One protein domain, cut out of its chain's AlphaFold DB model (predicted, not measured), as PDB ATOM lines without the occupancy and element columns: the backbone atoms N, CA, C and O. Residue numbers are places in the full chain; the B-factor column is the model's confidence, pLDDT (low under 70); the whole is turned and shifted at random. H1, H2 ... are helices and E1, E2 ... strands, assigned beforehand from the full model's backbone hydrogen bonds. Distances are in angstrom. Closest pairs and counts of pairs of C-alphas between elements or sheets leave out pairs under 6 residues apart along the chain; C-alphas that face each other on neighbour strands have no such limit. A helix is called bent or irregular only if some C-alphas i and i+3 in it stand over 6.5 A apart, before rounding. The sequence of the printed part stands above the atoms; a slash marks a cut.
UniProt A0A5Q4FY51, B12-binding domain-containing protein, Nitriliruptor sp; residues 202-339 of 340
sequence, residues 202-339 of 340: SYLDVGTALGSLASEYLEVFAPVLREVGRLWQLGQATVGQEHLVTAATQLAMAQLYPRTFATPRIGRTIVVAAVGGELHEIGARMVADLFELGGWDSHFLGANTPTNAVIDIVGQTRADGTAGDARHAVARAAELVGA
ATOM      1  N   SER A 202      16.642 -42.244  24.997       52.09
ATOM      2  CA  SER A 202      18.000 -42.202  25.532       52.09
ATOM      3  C   SER A 202      17.896 -42.060  27.047       52.09
ATOM      4  O   SER A 202      17.399 -41.051  27.544       52.09
ATOM      5  N   TYR A 203      18.335 -43.080  27.780       51.31
ATOM      6  CA  TYR A 203      18.413 -43.053  29.243       51.31
ATOM      7  C   TYR A 203      19.644 -42.278  29.745       51.31
ATOM      8  O   TYR A 203      19.903 -42.226  30.946       51.31
ATOM      9  N   LEU A 204      20.413 -41.674  28.830       62.03
ATOM     10  CA  LEU A 204      21.544 -40.819  29.155       62.03
ATOM     11  C   LEU A 204      21.037 -39.449  29.608       62.03
ATOM     12  O   LEU A 204      20.668 -38.605  28.792       62.03
ATOM     13  N   ASP A 205      21.067 -39.207  30.915       72.69
ATOM     14  CA  ASP A 205      20.929 -37.856  31.447       72.69
ATOM     15  C   ASP A 205      22.266 -37.116  31.319       72.69
ATOM     16  O   ASP A 205      23.150 -37.241  32.173       72.69
ATOM     17  N   VAL A 206      22.413 -36.335  30.244       74.12
ATOM     18  CA  VAL A 206      23.609 -35.514  29.963       74.12
ATOM     19  C   VAL A 206      23.866 -34.465  31.060       74.12
ATOM     20  O   VAL A 206      24.966 -33.928  31.156       74.12
ATOM     21  N   GLY A 207      22.883 -34.191  31.928       77.56
ATOM     22  CA  GLY A 207      23.056 -33.363  33.122       77.56
ATOM     23  C   GLY A 207      23.877 -34.031  34.232       77.56
ATOM     24  O   GLY A 207      24.342 -33.346  35.144       77.56
ATOM     25  N   THR A 208      24.093 -35.347  34.163       82.38
ATOM     26  CA  THR A 208      24.947 -36.092  35.098       82.38
ATOM     27  C   THR A 208      26.367 -36.246  34.559       82.38
ATOM     28  O   THR A 208      26.588 -36.287  33.349       82.38
ATOM     29  N   ALA A 209      27.352 -36.407  35.452       81.81
ATOM     30  CA  ALA A 209      28.731 -36.688  35.043       81.81
ATOM     31  C   ALA A 209      28.824 -37.954  34.169       81.81
ATOM     32  O   ALA A 209      29.549 -37.971  33.176       81.81
ATOM     33  N   LEU A 210      28.045 -38.986  34.515       80.56
ATOM     34  CA  LEU A 210      28.000 -40.258  33.801       80.56
ATOM     35  C   LEU A 210      27.382 -40.125  32.403       80.56
ATOM     36  O   LEU A 210      27.970 -40.590  31.429       80.56
ATOM     37  N   GLY A 211      26.242 -39.440  32.286       78.56
ATOM     38  CA  GLY A 211      25.617 -39.188  30.989       78.56
ATOM     39  C   GLY A 211      26.439 -38.252  30.102       78.56
ATOM     40  O   GLY A 211      26.522 -38.486  28.899       78.56
ATOM     41  N   SER A 212      27.117 -37.252  30.677       84.00
ATOM     42  CA  SER A 212      28.037 -36.381  29.934       84.00
ATOM     43  C   SER A 212      29.230 -37.154  29.366       84.00
ATOM     44  O   SER A 212      29.556 -36.965  28.197       84.00
ATOM     45  N   LEU A 213      29.866 -38.040  30.146       83.62
ATOM     46  CA  LEU A 213      30.978 -38.863  29.649       83.62
ATOM     47  C   LEU A 213      30.509 -39.845  28.564       83.62
ATOM     48  O   LEU A 213      31.153 -39.985  27.525       83.62
ATOM     49  N   ALA A 214      29.360 -40.493  28.773       78.00
ATOM     50  CA  ALA A 214      28.771 -41.391  27.783       78.00
ATOM     51  C   ALA A 214      28.437 -40.665  26.467       78.00
ATOM     52  O   ALA A 214      28.677 -41.217  25.393       78.00
ATOM     53  N   SER A 215      27.935 -39.427  26.535       82.25
ATOM     54  CA  SER A 215      27.687 -38.582  25.360       82.25
ATOM     55  C   SER A 215      28.991 -38.230  24.635       82.25
ATOM     56  O   SER A 215      29.089 -38.474  23.437       82.25
ATOM     57  N   GLU A 216      30.048 -37.797  25.337       83.50
ATOM     58  CA  GLU A 216      31.370 -37.559  24.724       83.50
ATOM     59  C   GLU A 216      31.884 -38.818  23.984       83.50
ATOM     60  O   GLU A 216      32.397 -38.738  22.863       83.50
ATOM     61  N   TYR A 217      31.682 -40.006  24.557       85.38
ATOM     62  CA  TYR A 217      32.080 -41.273  23.935       85.38
ATOM     63  C   TYR A 217      31.248 -41.626  22.700       85.38
ATOM     64  O   TYR A 217      31.811 -42.016  21.674       85.38
ATOM     65  N   LEU A 218      29.925 -41.480  22.773       78.56
ATOM     66  CA  LEU A 218      28.998 -41.889  21.715       78.56
ATOM     67  C   LEU A 218      28.857 -40.863  20.585       78.56
ATOM     68  O   LEU A 218      28.549 -41.252  19.457       78.56
ATOM     69  N   GLU A 219      29.093 -39.584  20.863       83.00
ATOM     70  CA  GLU A 219      28.892 -38.479  19.918       83.00
ATOM     71  C   GLU A 219      30.199 -37.929  19.340       83.00
ATOM     72  O   GLU A 219      30.174 -37.300  18.284       83.00
ATOM     73  N   VAL A 220      31.349 -38.196  19.973       85.19
ATOM     74  CA  VAL A 220      32.659 -37.754  19.463       85.19
ATOM     75  C   VAL A 220      33.538 -38.941  19.097       85.19
ATOM     76  O   VAL A 220      33.861 -39.127  17.923       85.19
ATOM     77  N   PHE A 221      33.913 -39.779  20.065       84.69
ATOM     78  CA  PHE A 221      34.900 -40.830  19.802       84.69
ATOM     79  C   PHE A 221      34.351 -41.954  18.924       84.69
ATOM     80  O   PHE A 221      34.996 -42.321  17.945       84.69
ATOM     81  N   ALA A 222      33.160 -42.483  19.213       80.19
ATOM     82  CA  ALA A 222      32.575 -43.543  18.398       80.19
ATOM     83  C   ALA A 222      32.357 -43.108  16.929       80.19
ATOM     84  O   ALA A 222      32.719 -43.875  16.036       80.19
ATOM     85  N   PRO A 223      31.854 -41.895  16.618       79.00
ATOM     86  CA  PRO A 223      31.792 -41.398  15.244       79.00
ATOM     87  C   PRO A 223      33.159 -41.264  14.573       79.00
ATOM     88  O   PRO A 223      33.295 -41.701  13.435       79.00
ATOM     89  N   VAL A 224      34.177 -40.735  15.263       83.69
ATOM     90  CA  VAL A 224      35.543 -40.626  14.713       83.69
ATOM     91  C   VAL A 224      36.114 -42.006  14.372       83.69
ATOM     92  O   VAL A 224      36.651 -42.195  13.282       83.69
ATOM     93  N   LEU A 225      35.955 -42.982  15.269       83.44
ATOM     94  CA  LEU A 225      36.432 -44.354  15.069       83.44
ATOM     95  C   LEU A 225      35.672 -45.071  13.943       83.44
ATOM     96  O   LEU A 225      36.271 -45.788  13.143       83.44
ATOM     97  N   ARG A 226      34.359 -44.840  13.831       77.50
ATOM     98  CA  ARG A 226      33.561 -45.349  12.707       77.50
ATOM     99  C   ARG A 226      33.993 -44.727  11.386       77.50
ATOM    100  O   ARG A 226      34.110 -45.446  10.400       77.50
ATOM    101  N   GLU A 227      34.261 -43.427  11.364       81.38
ATOM    102  CA  GLU A 227      34.659 -42.735  10.142       81.38
ATOM    103  C   GLU A 227      36.057 -43.152   9.678       81.38
ATOM    104  O   GLU A 227      36.239 -43.433   8.497       81.38
ATOM    105  N   VAL A 228      37.039 -43.283  10.579       81.25
ATOM    106  CA  VAL A 228      38.357 -43.813  10.185       81.25
ATOM    107  C   VAL A 228      38.257 -45.266   9.715       81.25
ATOM    108  O   VAL A 228      38.890 -45.618   8.720       81.25
ATOM    109  N   GLY A 229      37.398 -46.078  10.347       75.94
ATOM    110  CA  GLY A 229      37.071 -47.426   9.886       75.94
ATOM    111  C   GLY A 229      36.484 -47.423   8.472       75.94
ATOM    112  O   GLY A 229      36.953 -48.166   7.616       75.94
ATOM    113  N   ARG A 230      35.538 -46.522   8.180       75.44
ATOM    114  CA  ARG A 230      34.962 -46.336   6.838       75.44
ATOM    115  C   ARG A 230      36.016 -45.896   5.818       75.44
ATOM    116  O   ARG A 230      36.106 -46.475   4.740       75.44
ATOM    117  N   LEU A 231      36.859 -44.916   6.144       72.75
ATOM    118  CA  LEU A 231      37.939 -44.450   5.262       72.75
ATOM    119  C   LEU A 231      38.968 -45.555   4.983       72.75
ATOM    120  O   LEU A 231      39.459 -45.680   3.857       72.75
ATOM    121  N   TRP A 232      39.281 -46.382   5.982       78.06
ATOM    122  CA  TRP A 232      40.125 -47.564   5.823       78.06
ATOM    123  C   TRP A 232      39.451 -48.618   4.931       78.06
ATOM    124  O   TRP A 232      40.061 -49.078   3.957       78.06
ATOM    125  N   GLN A 233      38.164 -48.900   5.172       59.38
ATOM    126  CA  GLN A 233      37.330 -49.791   4.355       59.38
ATOM    127  C   GLN A 233      37.256 -49.309   2.904       59.38
ATOM    128  O   GLN A 233      37.201 -50.120   1.990       59.38
ATOM    129  N   LEU A 234      37.343 -47.999   2.666       67.38
ATOM    130  CA  LEU A 234      37.408 -47.400   1.335       67.38
ATOM    131  C   LEU A 234      38.812 -47.356   0.736       67.38
ATOM    132  O   LEU A 234      38.974 -47.257  -0.475       67.38
ATOM    133  N   GLY A 235      39.853 -47.520   1.547       71.88
ATOM    134  CA  GLY A 235      41.251 -47.439   1.108       71.88
ATOM    135  C   GLY A 235      41.745 -46.006   0.963       71.88
ATOM    136  O   GLY A 235      42.798 -45.782   0.373       71.88
ATOM    137  N   GLN A 236      40.981 -45.064   1.512       75.69
ATOM    138  CA  GLN A 236      41.311 -43.649   1.642       75.69
ATOM    139  C   GLN A 236      42.141 -43.377   2.906       75.69
ATOM    140  O   GLN A 236      42.818 -42.355   2.982       75.69
ATOM    141  N   ALA A 237      42.140 -44.311   3.862       78.19
ATOM    142  CA  ALA A 237      43.077 -44.357   4.976       78.19
ATOM    143  C   ALA A 237      43.941 -45.627   4.918       78.19
ATOM    144  O   ALA A 237      43.500 -46.708   4.522       78.19
ATOM    145  N   THR A 238      45.200 -45.488   5.314       80.44
ATOM    146  CA  THR A 238      46.143 -46.591   5.520       80.44
ATOM    147  C   THR A 238      46.004 -47.155   6.931       80.44
ATOM    148  O   THR A 238      45.536 -46.465   7.834       80.44
ATOM    149  N   VAL A 239      46.499 -48.376   7.151       80.06
ATOM    150  CA  VAL A 239      46.602 -48.969   8.501       80.06
ATOM    151  C   VAL A 239      47.363 -48.040   9.460       80.06
ATOM    152  O   VAL A 239      46.945 -47.833  10.588       80.06
ATOM    153  N   GLY A 240      48.441 -47.395   8.997       70.69
ATOM    154  CA  GLY A 240      49.195 -46.448   9.828       70.69
ATOM    155  C   GLY A 240      48.399 -45.199  10.225       70.69
ATOM    156  O   GLY A 240      48.595 -44.679  11.320       70.69
ATOM    157  N   GLN A 241      47.493 -44.718   9.366       76.31
ATOM    158  CA  GLN A 241      46.605 -43.598   9.696       76.31
ATOM    159  C   GLN A 241      45.513 -44.012  10.680       76.31
ATOM    160  O   GLN A 241      45.202 -43.234  11.577       76.31
ATOM    161  N   GLU A 242      44.973 -45.224  10.551       85.25
ATOM    162  CA  GLU A 242      44.049 -45.778  11.544       85.25
ATOM    163  C   GLU A 242      44.737 -45.885  12.913       85.25
ATOM    164  O   GLU A 242      44.254 -45.273  13.864       85.25
ATOM    165  N   HIS A 243      45.932 -46.485  12.992       80.62
ATOM    166  CA  HIS A 243      46.714 -46.536  14.234       80.62
ATOM    167  C   HIS A 243      46.964 -45.145  14.836       80.62
ATOM    168  O   HIS A 243      46.891 -44.974  16.053       80.62
ATOM    169  N   LEU A 244      47.258 -44.138  14.005       81.69
ATOM    170  CA  LEU A 244      47.473 -42.767  14.469       81.69
ATOM    171  C   LEU A 244      46.199 -42.166  15.079       81.69
ATOM    172  O   LEU A 244      46.268 -41.542  16.137       81.69
ATOM    173  N   VAL A 245      45.045 -42.354  14.431       85.31
ATOM    174  CA  VAL A 245      43.746 -41.879  14.936       85.31
ATOM    175  C   VAL A 245      43.365 -42.611  16.220       85.31
ATOM    176  O   VAL A 245      42.944 -41.971  17.183       85.31
ATOM    177  N   THR A 246      43.571 -43.925  16.275       81.00
ATOM    178  CA  THR A 246      43.346 -44.751  17.465       81.00
ATOM    179  C   THR A 246      44.229 -44.282  18.628       81.00
ATOM    180  O   THR A 246      43.710 -43.998  19.707       81.00
ATOM    181  N   ALA A 247      45.527 -44.049  18.409       80.12
ATOM    182  CA  ALA A 247      46.428 -43.512  19.434       80.12
ATOM    183  C   ALA A 247      46.036 -42.093  19.895       80.12
ATOM    184  O   ALA A 247      46.030 -41.799  21.091       80.12
ATOM    185  N   ALA A 248      45.658 -41.209  18.965       84.50
ATOM    186  CA  ALA A 248      45.171 -39.870  19.299       84.50
ATOM    187  C   ALA A 248      43.875 -39.923  20.128       84.50
ATOM    188  O   ALA A 248      43.727 -39.181  21.099       84.50
ATOM    189  N   THR A 249      42.973 -40.847  19.793       87.56
ATOM    190  CA  THR A 249      41.735 -41.096  20.542       87.56
ATOM    191  C   THR A 249      42.046 -41.574  21.958       87.56
ATOM    192  O   THR A 249      41.501 -41.041  22.919       87.56
ATOM    193  N   GLN A 250      42.987 -42.505  22.124       86.50
ATOM    194  CA  GLN A 250      43.412 -42.983  23.444       86.50
ATOM    195  C   GLN A 250      44.013 -41.885  24.323       86.50
ATOM    196  O   GLN A 250      43.776 -41.883  25.536       86.50
ATOM    197  N   LEU A 251      44.785 -40.970  23.726       84.75
ATOM    198  CA  LEU A 251      45.321 -39.796  24.412       84.75
ATOM    199  C   LEU A 251      44.202 -38.843  24.828       84.75
ATOM    200  O   LEU A 251      44.203 -38.382  25.965       84.75
ATOM    201  N   ALA A 252      43.231 -38.584  23.949       87.69
ATOM    202  CA  ALA A 252      42.075 -37.751  24.266       87.69
ATOM    203  C   ALA A 252      41.236 -38.347  25.410       87.69
ATOM    204  O   ALA A 252      40.906 -37.632  26.351       87.69
ATOM    205  N   MET A 253      40.979 -39.660  25.391       88.81
ATOM    206  CA  MET A 253      40.300 -40.363  26.486       88.81
ATOM    207  C   MET A 253      41.065 -40.248  27.811       88.81
ATOM    208  O   MET A 253      40.463 -40.018  28.854       88.81
ATOM    209  N   ALA A 254      42.400 -40.352  27.793       86.94
ATOM    210  CA  ALA A 254      43.209 -40.228  29.009       86.94
ATOM    211  C   ALA A 254      43.086 -38.843  29.675       86.94
ATOM    212  O   ALA A 254      43.204 -38.740  30.895       86.94
ATOM    213  N   GLN A 255      42.788 -37.787  28.909       86.81
ATOM    214  CA  GLN A 255      42.541 -36.453  29.471       86.81
ATOM    215  C   GLN A 255      41.239 -36.372  30.282       86.81
ATOM    216  O   GLN A 255      41.052 -35.422  31.041       86.81
ATOM    217  N   LEU A 256      40.346 -37.360  30.154       87.56
ATOM    218  CA  LEU A 256      39.078 -37.420  30.881       87.56
ATOM    219  C   LEU A 256      39.212 -38.101  32.250       87.56
ATOM    220  O   LEU A 256      38.316 -37.969  33.081       87.56
ATOM    221  N   TYR A 257      40.353 -38.734  32.542       86.62
ATOM    222  CA  TYR A 257      40.612 -39.446  33.799       86.62
ATOM    223  C   TYR A 257      40.326 -38.637  35.073       86.62
ATOM    224  O   TYR A 257      39.736 -39.194  35.998       86.62
ATOM    225  N   PRO A 258      40.643 -37.330  35.162       86.31
ATOM    226  CA  PRO A 258      40.277 -36.543  36.337       86.31
ATOM    227  C   PRO A 258      38.773 -36.542  36.636       86.31
ATOM    228  O   PRO A 258      38.394 -36.388  37.791       86.31
ATOM    229  N   ARG A 259      37.920 -36.714  35.614       82.75
ATOM    230  CA  ARG A 259      36.471 -36.889  35.772       82.75
ATOM    231  C   ARG A 259      36.140 -38.347  36.083       82.75
ATOM    232  O   ARG A 259      35.421 -38.596  37.041       82.75
ATOM    233  N   THR A 260      36.701 -39.289  35.321       80.50
ATOM    234  CA  THR A 260      36.443 -40.735  35.438       80.50
ATOM    235  C   THR A 260      36.723 -41.285  36.838       80.50
ATOM    236  O   THR A 260      35.926 -42.046  37.372       80.50
ATOM    237  N   PHE A 261      37.818 -40.862  37.474       81.50
ATOM    238  CA  PHE A 261      38.256 -41.379  38.778       81.50
ATOM    239  C   PHE A 261      37.816 -40.506  39.970       81.50
ATOM    240  O   PHE A 261      38.328 -40.670  41.078       81.50
ATOM    241  N   ALA A 262      36.888 -39.564  39.764       80.31
ATOM    242  CA  ALA A 262      36.450 -38.627  40.803       80.31
ATOM    243  C   ALA A 262      35.416 -39.214  41.783       80.31
ATOM    244  O   ALA A 262      35.189 -38.641  42.851       80.31
ATOM    245  N   THR A 263      34.772 -40.328  41.428       84.06
ATOM    246  CA  THR A 263      33.634 -40.877  42.178       84.06
ATOM    247  C   THR A 263      34.090 -41.795  43.326       84.06
ATOM    248  O   THR A 263      34.959 -42.651  43.127       84.06
ATOM    249  N   PRO A 264      33.509 -41.673  44.539       87.06
ATOM    250  CA  PRO A 264      33.735 -42.620  45.629       87.06
ATOM    251  C   PRO A 264      33.352 -44.057  45.260       87.06
ATOM    252  O   PRO A 264      32.397 -44.291  44.523       87.06
ATOM    253  N   ARG A 265      34.073 -45.032  45.821       89.25
ATOM    254  CA  ARG A 265      33.861 -46.447  45.505       89.25
ATOM    255  C   ARG A 265      32.635 -47.020  46.199       89.25
ATOM    256  O   ARG A 265      32.457 -46.826  47.399       89.25
ATOM    257  N   ILE A 266      31.852 -47.799  45.455       87.44
ATOM    258  CA  ILE A 266      30.659 -48.500  45.958       87.44
ATOM    259  C   ILE A 266      30.944 -49.950  46.373       87.44
ATOM    260  O   ILE A 266      30.027 -50.685  46.730       87.44
ATOM    261  N   GLY A 267      32.214 -50.372  46.322       85.44
ATOM    262  CA  GLY A 267      32.639 -51.718  46.713       85.44
ATOM    263  C   GLY A 267      32.234 -52.820  45.731       85.44
ATOM    264  O   GLY A 267      32.133 -53.967  46.151       85.44
ATOM    265  N   ARG A 268      31.987 -52.473  44.461       83.44
ATOM    266  CA  ARG A 268      31.750 -53.427  43.369       83.44
ATOM    267  C   ARG A 268      32.905 -53.415  42.381       83.44
ATOM    268  O   ARG A 268      33.463 -52.348  42.140       83.44
ATOM    269  N   THR A 269      33.199 -54.555  41.770       82.25
ATOM    270  CA  THR A 269      34.350 -54.732  40.874       82.25
ATOM    271  C   THR A 269      33.917 -55.305  39.526       82.25
ATOM    272  O   THR A 269      33.123 -56.243  39.468       82.25
ATOM    273  N   ILE A 270      34.466 -54.778  38.428       82.62
ATOM    274  CA  ILE A 270      34.258 -55.310  37.074       82.62
ATOM    275  C   ILE A 270      35.593 -55.577  36.380       82.62
ATOM    276  O   ILE A 270      36.528 -54.789  36.493       82.62
ATOM    277  N   VAL A 271      35.674 -56.668  35.617       80.75
ATOM    278  CA  VAL A 271      36.792 -56.932  34.699       80.75
ATOM    279  C   VAL A 271      36.317 -56.740  33.262       80.75
ATOM    280  O   VAL A 271      35.310 -57.320  32.850       80.75
ATOM    281  N   VAL A 272      37.048 -55.941  32.489       82.19
ATOM    282  CA  VAL A 272      36.712 -55.616  31.098       82.19
ATOM    283  C   VAL A 272      37.891 -55.967  30.196       82.19
ATOM    284  O   VAL A 272      39.013 -55.527  30.439       82.19
ATOM    285  N   ALA A 273      37.656 -56.764  29.154       78.50
ATOM    286  CA  ALA A 273      38.720 -57.226  28.262       78.50
ATOM    287  C   ALA A 273      38.224 -57.435  26.827       78.50
ATOM    288  O   ALA A 273      37.091 -57.872  26.606       78.50
ATOM    289  N   ALA A 274      39.102 -57.195  25.854       76.88
ATOM    290  CA  ALA A 274      38.954 -57.735  24.508       76.88
ATOM    291  C   ALA A 274      39.651 -59.106  24.474       76.88
ATOM    292  O   ALA A 274      40.874 -59.217  24.575       76.88
ATOM    293  N   VAL A 275      38.849 -60.172  24.431       70.12
ATOM    294  CA  VAL A 275      39.312 -61.544  24.681       70.12
ATOM    295  C   VAL A 275      39.720 -62.229  23.381       70.12
ATOM    296  O   VAL A 275      38.993 -62.162  22.396       70.12
ATOM    297  N   GLY A 276      40.840 -62.954  23.416       57.03
ATOM    298  CA  GLY A 276      41.168 -64.012  22.454       57.03
ATOM    299  C   GLY A 276      41.159 -63.596  20.981       57.03
ATOM    300  O   GLY A 276      40.205 -63.865  20.259       57.03
ATOM    301  N   GLY A 277      42.257 -63.008  20.509       58.81
ATOM    302  CA  GLY A 277      42.431 -62.591  19.114       58.81
ATOM    303  C   GLY A 277      41.744 -61.270  18.754       58.81
ATOM    304  O   GLY A 277      42.065 -60.704  17.714       58.81
ATOM    305  N   GLU A 278      40.855 -60.754  19.607       68.25
ATOM    306  CA  GLU A 278      40.221 -59.446  19.427       68.25
ATOM    307  C   GLU A 278      41.209 -58.312  19.738       68.25
ATOM    308  O   GLU A 278      41.712 -58.201  20.856       68.25
ATOM    309  N   LEU A 279      41.485 -57.466  18.746       73.25
ATOM    310  CA  LEU A 279      42.427 -56.347  18.835       73.25
ATOM    311  C   LEU A 279      41.738 -55.000  19.114       73.25
ATOM    312  O   LEU A 279      42.410 -54.021  19.432       73.25
ATOM    313  N   HIS A 280      40.410 -54.927  19.020       79.25
ATOM    314  CA  HIS A 280      39.657 -53.696  19.235       79.25
ATOM    315  C   HIS A 280      39.458 -53.420  20.730       79.25
ATOM    316  O   HIS A 280      38.553 -53.951  21.372       79.25
ATOM    317  N   GLU A 281      40.284 -52.538  21.290       83.50
ATOM    318  CA  GLU A 281      40.285 -52.267  22.733       83.50
ATOM    319  C   GLU A 281      39.546 -50.989  23.154       83.50
ATOM    320  O   GLU A 281      39.089 -50.891  24.293       83.50
ATOM    321  N   ILE A 282      39.390 -50.004  22.258       86.50
ATOM    322  CA  ILE A 282      38.895 -48.674  22.653       86.50
ATOM    323  C   ILE A 282      37.473 -48.730  23.209       86.50
ATOM    324  O   ILE A 282      37.196 -48.137  24.249       86.50
ATOM    325  N   GLY A 283      36.563 -49.449  22.559       82.44
ATOM    326  CA  GLY A 283      35.199 -49.523  23.066       82.44
ATOM    327  C   GLY A 283      35.120 -50.254  24.416       82.44
ATOM    328  O   GLY A 283      34.307 -49.898  25.264       82.44
ATOM    329  N   ALA A 284      35.983 -51.248  24.651       82.19
ATOM    330  CA  ALA A 284      36.042 -51.953  25.928       82.19
ATOM    331  C   ALA A 284      36.569 -51.019  27.031       82.19
ATOM    332  O   ALA A 284      36.031 -50.993  28.136       82.19
ATOM    333  N   ARG A 285      37.535 -50.157  26.698       89.12
ATOM    334  CA  ARG A 285      37.978 -49.071  27.578       89.12
ATOM    335  C   ARG A 285      36.857 -48.077  27.888       89.12
ATOM    336  O   ARG A 285      36.689 -47.723  29.046       89.12
ATOM    337  N   MET A 286      36.052 -47.682  26.893       88.44
ATOM    338  CA  MET A 286      34.898 -46.797  27.118       88.44
ATOM    339  C   MET A 286      33.926 -47.381  28.153       88.44
ATOM    340  O   MET A 286      33.439 -46.660  29.018       88.44
ATOM    341  N   VAL A 287      33.661 -48.690  28.086       84.44
ATOM    342  CA  VAL A 287      32.828 -49.387  29.077       84.44
ATOM    343  C   VAL A 287      33.477 -49.348  30.459       84.44
ATOM    344  O   VAL A 287      32.802 -48.994  31.422       84.44
ATOM    345  N   ALA A 288      34.768 -49.674  30.564       87.56
ATOM    346  CA  ALA A 288      35.487 -49.648  31.837       87.56
ATOM    347  C   ALA A 288      35.424 -48.264  32.502       87.56
ATOM    348  O   ALA A 288      35.030 -48.165  33.660       87.56
ATOM    349  N   ASP A 289      35.688 -47.197  31.742       90.50
ATOM    350  CA  ASP A 289      35.632 -45.817  32.235       90.50
ATOM    351  C   ASP A 289      34.229 -45.437  32.757       90.50
ATOM    352  O   ASP A 289      34.108 -44.728  33.755       90.50
ATOM    353  N   LEU A 290      33.150 -45.921  32.130       87.44
ATOM    354  CA  LEU A 290      31.786 -45.668  32.616       87.44
ATOM    355  C   LEU A 290      31.496 -46.375  33.946       87.44
ATOM    356  O   LEU A 290      30.881 -45.780  34.830       87.44
ATOM    357  N   PHE A 291      31.947 -47.621  34.110       85.38
ATOM    358  CA  PHE A 291      31.829 -48.337  35.384       85.38
ATOM    359  C   PHE A 291      32.668 -47.678  36.482       85.38
ATOM    360  O   PHE A 291      32.189 -47.511  37.606       85.38
ATOM    361  N   GLU A 292      33.879 -47.248  36.141       89.62
ATOM    362  CA  GLU A 292      34.780 -46.518  37.029       89.62
ATOM    363  C   GLU A 292      34.137 -45.223  37.544       89.62
ATOM    364  O   GLU A 292      34.069 -44.986  38.752       89.62
ATOM    365  N   LEU A 293      33.565 -44.424  36.634       88.12
ATOM    366  CA  LEU A 293      32.830 -43.206  36.976       88.12
ATOM    367  C   LEU A 293      31.569 -43.501  37.800       88.12
ATOM    368  O   LEU A 293      31.155 -42.684  38.623       88.12
ATOM    369  N   GLY A 294      30.995 -44.688  37.619       84.69
ATOM    370  CA  GLY A 294      29.952 -45.275  38.453       84.69
ATOM    371  C   GLY A 294      30.357 -45.650  39.876       84.69
ATOM    372  O   GLY A 294      29.519 -46.135  40.634       84.69
ATOM    373  N   GLY A 295      31.631 -45.487  40.238       85.81
ATOM    374  CA  GLY A 295      32.173 -45.883  41.534       85.81
ATOM    375  C   GLY A 295      32.532 -47.369  41.638       85.81
ATOM    376  O   GLY A 295      32.847 -47.834  42.737       85.81
ATOM    377  N   TRP A 296      32.498 -48.129  40.540       90.81
ATOM    378  CA  TRP A 296      33.040 -49.489  40.525       90.81
ATOM    379  C   TRP A 296      34.572 -49.451  40.524       90.81
ATOM    380  O   TRP A 296      35.190 -48.452  40.167       90.81
ATOM    381  N   ASP A 297      35.195 -50.539  40.953       88.56
ATOM    382  CA  ASP A 297      36.610 -50.831  40.740       88.56
ATOM    383  C   ASP A 297      36.759 -51.566  39.401       88.56
ATOM    384  O   ASP A 297      36.474 -52.765  39.307       88.56
ATOM    385  N   SER A 298      37.095 -50.835  38.332       90.50
ATOM    386  CA  SER A 298      37.200 -51.404  36.987       90.50
ATOM    387  C   SER A 298      38.630 -51.844  36.658       90.50
ATOM    388  O   SER A 298      39.602 -51.100  36.773       90.50
ATOM    389  N   HIS A 299      38.756 -53.088  36.198       88.19
ATOM    390  CA  HIS A 299      40.011 -53.694  35.761       88.19
ATOM    391  C   HIS A 299      39.964 -53.895  34.249       88.19
ATOM    392  O   HIS A 299      39.397 -54.876  33.760       88.19
ATOM    393  N   PHE A 300      40.538 -52.955  33.498       89.62
ATOM    394  CA  PHE A 300      40.633 -53.043  32.042       89.62
ATOM    395  C   PHE A 300      41.917 -53.764  31.606       89.62
ATOM    396  O   PHE A 300      43.018 -53.313  31.912       89.62
ATOM    397  N   LEU A 301      41.781 -54.876  30.874       86.00
ATOM    398  CA  LEU A 301      42.900 -55.766  30.515       86.00
ATOM    399  C   LEU A 301      43.452 -55.561  29.093       86.00
ATOM    400  O   LEU A 301      44.408 -56.235  28.707       86.00
ATOM    401  N   GLY A 302      42.883 -54.623  28.331       84.38
ATOM    402  CA  GLY A 302      43.315 -54.312  26.966       84.38
ATOM    403  C   GLY A 302      42.831 -55.306  25.907       84.38
ATOM    404  O   GLY A 302      41.911 -56.101  26.134       84.38
ATOM    405  N   ALA A 303      43.435 -55.209  24.721       83.31
ATOM    406  CA  ALA A 303      43.220 -56.120  23.598       83.31
ATOM    407  C   ALA A 303      43.918 -57.477  23.743       83.31
ATOM    408  O   ALA A 303      44.966 -57.611  24.376       83.31
ATOM    409  N   ASN A 304      43.358 -58.474  23.053       78.50
ATOM    410  CA  ASN A 304      43.896 -59.817  22.870       78.50
ATOM    411  C   ASN A 304      44.336 -60.478  24.186       78.50
ATOM    412  O   ASN A 304      45.335 -61.199  24.239       78.50
ATOM    413  N   THR A 305      43.592 -60.235  25.267       77.00
ATOM    414  CA  THR A 305      43.869 -60.882  26.546       77.00
ATOM    415  C   THR A 305      43.507 -62.369  26.426       77.00
ATOM    416  O   THR A 305      42.371 -62.695  26.058       77.00
ATOM    417  N   PRO A 306      44.431 -63.301  26.727       76.00
ATOM    418  CA  PRO A 306      44.120 -64.726  26.725       76.00
ATOM    419  C   PRO A 306      42.998 -65.057  27.714       76.00
ATOM    420  O   PRO A 306      43.013 -64.592  28.852       76.00
ATOM    421  N   THR A 307      42.044 -65.900  27.311       71.56
ATOM    422  CA  THR A 307      40.869 -66.246  28.133       71.56
ATOM    423  C   THR A 307      41.243 -66.757  29.524       71.56
ATOM    424  O   THR A 307      40.604 -66.392  30.506       71.56
ATOM    425  N   ASN A 308      42.293 -67.576  29.634       69.44
ATOM    426  CA  ASN A 308      42.778 -68.075  30.922       69.44
ATOM    427  C   ASN A 308      43.285 -66.944  31.830       69.44
ATOM    428  O   ASN A 308      42.967 -66.943  33.011       69.44
ATOM    429  N   ALA A 309      43.988 -65.951  31.279       72.69
ATOM    430  CA  ALA A 309      44.448 -64.795  32.045       72.69
ATOM    431  C   ALA A 309      43.276 -63.930  32.541       72.69
ATOM    432  O   ALA A 309      43.310 -63.432  33.663       72.69
ATOM    433  N   VAL A 310      42.207 -63.794  31.743       73.56
ATOM    434  CA  VAL A 310      40.973 -63.120  32.185       73.56
ATOM    435  C   VAL A 310      40.345 -63.868  33.366       73.56
ATOM    436  O   VAL A 310      39.996 -63.243  34.364       73.56
ATOM    437  N   ILE A 311      40.240 -65.200  33.283       70.44
ATOM    438  CA  ILE A 311      39.705 -66.043  34.367       70.44
ATOM    439  C   ILE A 311      40.539 -65.887  35.645       70.44
ATOM    440  O   ILE A 311      39.970 -65.732  36.729       70.44
ATOM    441  N   ASP A 312      41.867 -65.876  35.522       73.38
ATOM    442  CA  ASP A 312      42.772 -65.707  36.659       73.38
ATOM    443  C   ASP A 312      42.539 -64.361  37.363       73.38
ATOM    444  O   ASP A 312      42.406 -64.320  38.589       73.38
ATOM    445  N   ILE A 313      42.421 -63.265  36.605       77.38
ATOM    446  CA  ILE A 313      42.161 -61.931  37.164       77.38
ATOM    447  C   ILE A 313      40.779 -61.850  37.812       77.38
ATOM    448  O   ILE A 313      40.652 -61.296  38.905       77.38
ATOM    449  N   VAL A 314      39.746 -62.430  37.199       72.38
ATOM    450  CA  VAL A 314      38.401 -62.490  37.797       72.38
ATOM    451  C   VAL A 314      38.441 -63.208  39.150       72.38
ATOM    452  O   VAL A 314      37.870 -62.720  40.126       72.38
ATOM    453  N   GLY A 315      39.168 -64.327  39.241       67.81
ATOM    454  CA  GLY A 315      39.348 -65.066  40.492       67.81
ATOM    455  C   GLY A 315      40.109 -64.280  41.567       67.81
ATOM    456  O   GLY A 315      39.751 -64.347  42.744       67.81
ATOM    457  N   GLN A 316      41.130 -63.513  41.176       78.19
ATOM    458  CA  GLN A 316      41.941 -62.697  42.091       78.19
ATOM    459  C   GLN A 316      41.191 -61.469  42.617       78.19
ATOM    460  O   GLN A 316      41.304 -61.135  43.796       78.19
ATOM    461  N   THR A 317      40.421 -60.812  41.752       76.50
ATOM    462  CA  THR A 317      39.702 -59.565  42.058       76.50
ATOM    463  C   THR A 317      38.333 -59.798  42.696       76.50
ATOM    464  O   THR A 317      37.754 -58.859  43.235       76.50
ATOM    465  N   ARG A 318      37.823 -61.042  42.671       71.88
ATOM    466  CA  ARG A 318      36.447 -61.399  43.064       71.88
ATOM    467  C   ARG A 318      35.401 -60.546  42.338       71.88
ATOM    468  O   ARG A 318      34.442 -60.100  42.957       71.88
ATOM    469  N   ALA A 319      35.614 -60.311  41.045       59.53
ATOM    470  CA  ALA A 319      34.771 -59.425  40.254       59.53
ATOM    471  C   ALA A 319      33.287 -59.822  40.308       59.53
ATOM    472  O   ALA A 319      32.938 -60.991  40.128       59.53
ATOM    473  N   ASP A 320      32.418 -58.827  40.487       53.12
ATOM    474  CA  ASP A 320      30.962 -58.990  40.484       53.12
ATOM    475  C   ASP A 320      30.406 -59.143  39.056       53.12
ATOM    476  O   ASP A 320      29.258 -59.546  38.864       53.12
ATOM    477  N   GLY A 321      31.217 -58.836  38.037       57.72
ATOM    478  CA  GLY A 321      30.857 -58.969  36.630       57.72
ATOM    479  C   GLY A 321      32.057 -58.992  35.681       57.72
ATOM    480  O   GLY A 321      33.173 -58.599  36.027       57.72
ATOM    481  N   THR A 322      31.806 -59.445  34.451       52.12
ATOM    482  CA  THR A 322      32.754 -59.383  33.325       52.12
ATOM    483  C   THR A 322      32.078 -58.754  32.111       52.12
ATOM    484  O   THR A 322      30.884 -58.970  31.896       52.12
ATOM    485  N   ALA A 323      32.823 -57.990  31.310       56.34
ATOM    486  CA  ALA A 323      32.342 -57.436  30.045       56.34
ATOM    487  C   ALA A 323      33.312 -57.756  28.895       56.34
ATOM    488  O   ALA A 323      34.528 -57.615  29.044       56.34
ATOM    489  N   GLY A 324      32.757 -58.176  27.752       50.66
ATOM    490  CA  GLY A 324      33.495 -58.506  26.533       50.66
ATOM    491  C   GLY A 324      32.762 -58.020  25.281       50.66
ATOM    492  O   GLY A 324      31.562 -58.248  25.148       50.66
ATOM    493  N   ASP A 325      33.524 -57.371  24.397       48.31
ATOM    494  CA  ASP A 325      33.122 -56.672  23.164       48.31
ATOM    495  C   ASP A 325      32.180 -55.459  23.353       48.31
ATOM    496  O   ASP A 325      31.222 -55.447  24.124       48.31
ATOM    497  N   ALA A 326      32.502 -54.379  22.645       44.03
ATOM    498  CA  ALA A 326      32.073 -53.022  22.933       44.03
ATOM    499  C   ALA A 326      31.003 -52.457  21.999       44.03
ATOM    500  O   ALA A 326      30.457 -51.389  22.283       44.03
ATOM    501  N   ARG A 327      30.682 -53.148  20.898       42.72
ATOM    502  CA  ARG A 327      29.885 -52.565  19.802       42.72
ATOM    503  C   ARG A 327      28.471 -52.119  20.215       42.72
ATOM    504  O   ARG A 327      27.930 -51.222  19.584       42.72
ATOM    505  N   HIS A 328      27.925 -52.653  21.315       43.16
ATOM    506  CA  HIS A 328      26.621 -52.261  21.882       43.16
ATOM    507  C   HIS A 328      26.636 -52.040  23.409       43.16
ATOM    508  O   HIS A 328      25.584 -51.932  24.040       43.16
ATOM    509  N   ALA A 329      27.818 -52.003  24.033       52.78
ATOM    510  CA  ALA A 329      27.934 -52.084  25.489       52.78
ATOM    511  C   ALA A 329      27.936 -50.720  26.197       52.78
ATOM    512  O   ALA A 329      27.551 -50.658  27.355       52.78
ATOM    513  N   VAL A 330      28.322 -49.628  25.529       51.62
ATOM    514  CA  VAL A 330      28.571 -48.322  26.179       51.62
ATOM    515  C   VAL A 330      27.288 -47.683  26.735       51.62
ATOM    516  O   VAL A 330      27.227 -47.371  27.921       51.62
ATOM    517  N   ALA A 331      26.231 -47.552  25.924       46.88
ATOM    518  CA  ALA A 331      24.951 -46.991  26.382       46.88
ATOM    519  C   ALA A 331      24.302 -47.860  27.476       46.88
ATOM    520  O   ALA A 331      23.835 -47.359  28.495       46.88
ATOM    521  N   ARG A 332      24.369 -49.184  27.309       55.84
ATOM    522  CA  ARG A 332      23.825 -50.147  28.272       55.84
ATOM    523  C   ARG A 332      24.638 -50.227  29.567       55.84
ATOM    524  O   ARG A 332      24.078 -50.488  30.624       55.84
ATOM    525  N   ALA A 333      25.949 -49.999  29.508       56.44
ATOM    526  CA  ALA A 333      26.803 -49.903  30.688       56.44
ATOM    527  C   ALA A 333      26.418 -48.684  31.531       56.44
ATOM    528  O   ALA A 333      26.279 -48.816  32.742       56.44
ATOM    529  N   ALA A 334      26.162 -47.535  30.896       53.19
ATOM    530  CA  ALA A 334      25.686 -46.349  31.602       53.19
ATOM    531  C   ALA A 334      24.354 -46.609  32.339       53.19
ATOM    532  O   ALA A 334      24.203 -46.221  33.496       53.19
ATOM    533  N   GLU A 335      23.422 -47.339  31.718       57.88
ATOM    534  CA  GLU A 335      22.164 -47.762  32.358       57.88
ATOM    535  C   GLU A 335      22.389 -48.701  33.553       57.88
ATOM    536  O   GLU A 335      21.819 -48.493  34.622       57.88
ATOM    537  N   LEU A 336      23.225 -49.734  33.389       59.06
ATOM    538  CA  LEU A 336      23.520 -50.715  34.443       59.06
ATOM    539  C   LEU A 336      24.202 -50.085  35.660       59.06
ATOM    540  O   LEU A 336      24.030 -50.563  36.779       59.06
ATOM    541  N   VAL A 337      24.977 -49.028  35.434       56.84
ATOM    542  CA  VAL A 337      25.643 -48.261  36.485       56.84
ATOM    543  C   VAL A 337      24.678 -47.290  37.176       56.84
ATOM    544  O   VAL A 337      24.792 -47.085  38.381       56.84
ATOM    545  N   GLY A 338      23.736 -46.700  36.433       50.97
ATOM    546  CA  GLY A 338      22.750 -45.748  36.956       50.97
ATOM    547  C   GLY A 338      21.522 -46.378  37.629       50.97
ATOM    548  O   GLY A 338      20.740 -45.656  38.250       50.97
ATOM    549  N   ALA A 339      21.324 -47.693  37.509       44.88
ATOM    550  CA  ALA A 339      20.227 -48.403  38.162       44.88
ATOM    551  C   ALA A 339      20.471 -48.529  39.688       44.88
ATOM    552  O   ALA A 339      21.572 -48.918  40.083       44.88
TER     553      ALA A 339
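What this domain is: This is residues 202 to 339 of the 340 residues of the protein "B12-binding domain-containing protein" of Nitriliruptor sp (UniProt A0A5Q4FY51). A small sheet of three strands, E2 E1 E3, has H4 packed on one face and H5 on the other, three layers with helices on both faces. A long helical hairpin, H1 and H2, reaches away from the sheet; H1 packs on H4 near its own beginning, and H6 lies beside H4. The 138 printed residues have six named helices and three named strands, in the order H1 H2 H3 E1 H4 E2 H5 E3 H6, and the class is mostly helix. The sheet is parallel throughout, and the whole is compact, with a radius of gyration of the C-alphas of 15.2 A and spans of 46 by 40 by 25 A.

Where its parts are: E1 is residues 269 to 273, 13.6 A long, beginning at C-alpha 269 (34.350, -54.732, 40.874); E2 is 297 to 300 and E3 is 321 to 324. H4 is residues 282 to 293, 16.5 A, and H5 is 307 to 317, 15.5 A. H1 is residues 209 to 234, 36.4 A, from C-alpha 209 (28.731, -36.688, 35.043); it is neither bent nor irregular, but only just: C-alphas 219 and 222 are 6.4 A apart. H2 is residues 239 to 254, 22.5 A, H3 is 257 to 260, and H6 is 329 to 338, ending at C-alpha 338 (22.750, -45.748, 36.956).

How they stand to each other: E1 is the inner strand, with N 272 and O 299 of E2 2.9 A apart and N 323 of E3 and O 271 3.0 A apart, both within hydrogen-bond range. E1, H4, E2 form a strand-helix-strand unit, two parallel neighbour strands with a helix between, and E2, H5, E3 a split one with E1 between its strands; both crossovers are right-handed. H4 is on the sheet at a height of 7.9 A, over E2 and E1, its closest C-alphas to E2 those of Glu 292 and Ser 298, 5.5 A. H5 is on the opposite face at a height of 9.3 A, over E1. H1, H2, H4 and H6 form a bundle, helices side by side. H4 touches H6 at a shallow tilt of 6 degrees, the same way, the C-alphas of Val 287 and Val 330 closest at 5.3 A. With residues 209 to 217 alone H1 touches H4, closest at the C-alphas of Leu 210 and Leu 293, 6.5 A. H1 and H2, a helical hairpin, touch closest at the C-alphas of Val 228 and Glu 242, 6.2 A. H3 touches H4, the C-alphas of Thr 260 and Leu 293 closest at 4.6 A. Every O i to N i+4 pair is within hydrogen-bond range in H2, H4, H5 and H6, and 20 of 22 in H1; H3 is too short for such a pair.

The domain as a whole: The C-alphas of Gly 235 and Gly 267 are the two farthest apart, 46.6 A. The printed part has no cut and no long link. Its mean pLDDT is 75.7, with residues 319 to 339 among those under 70.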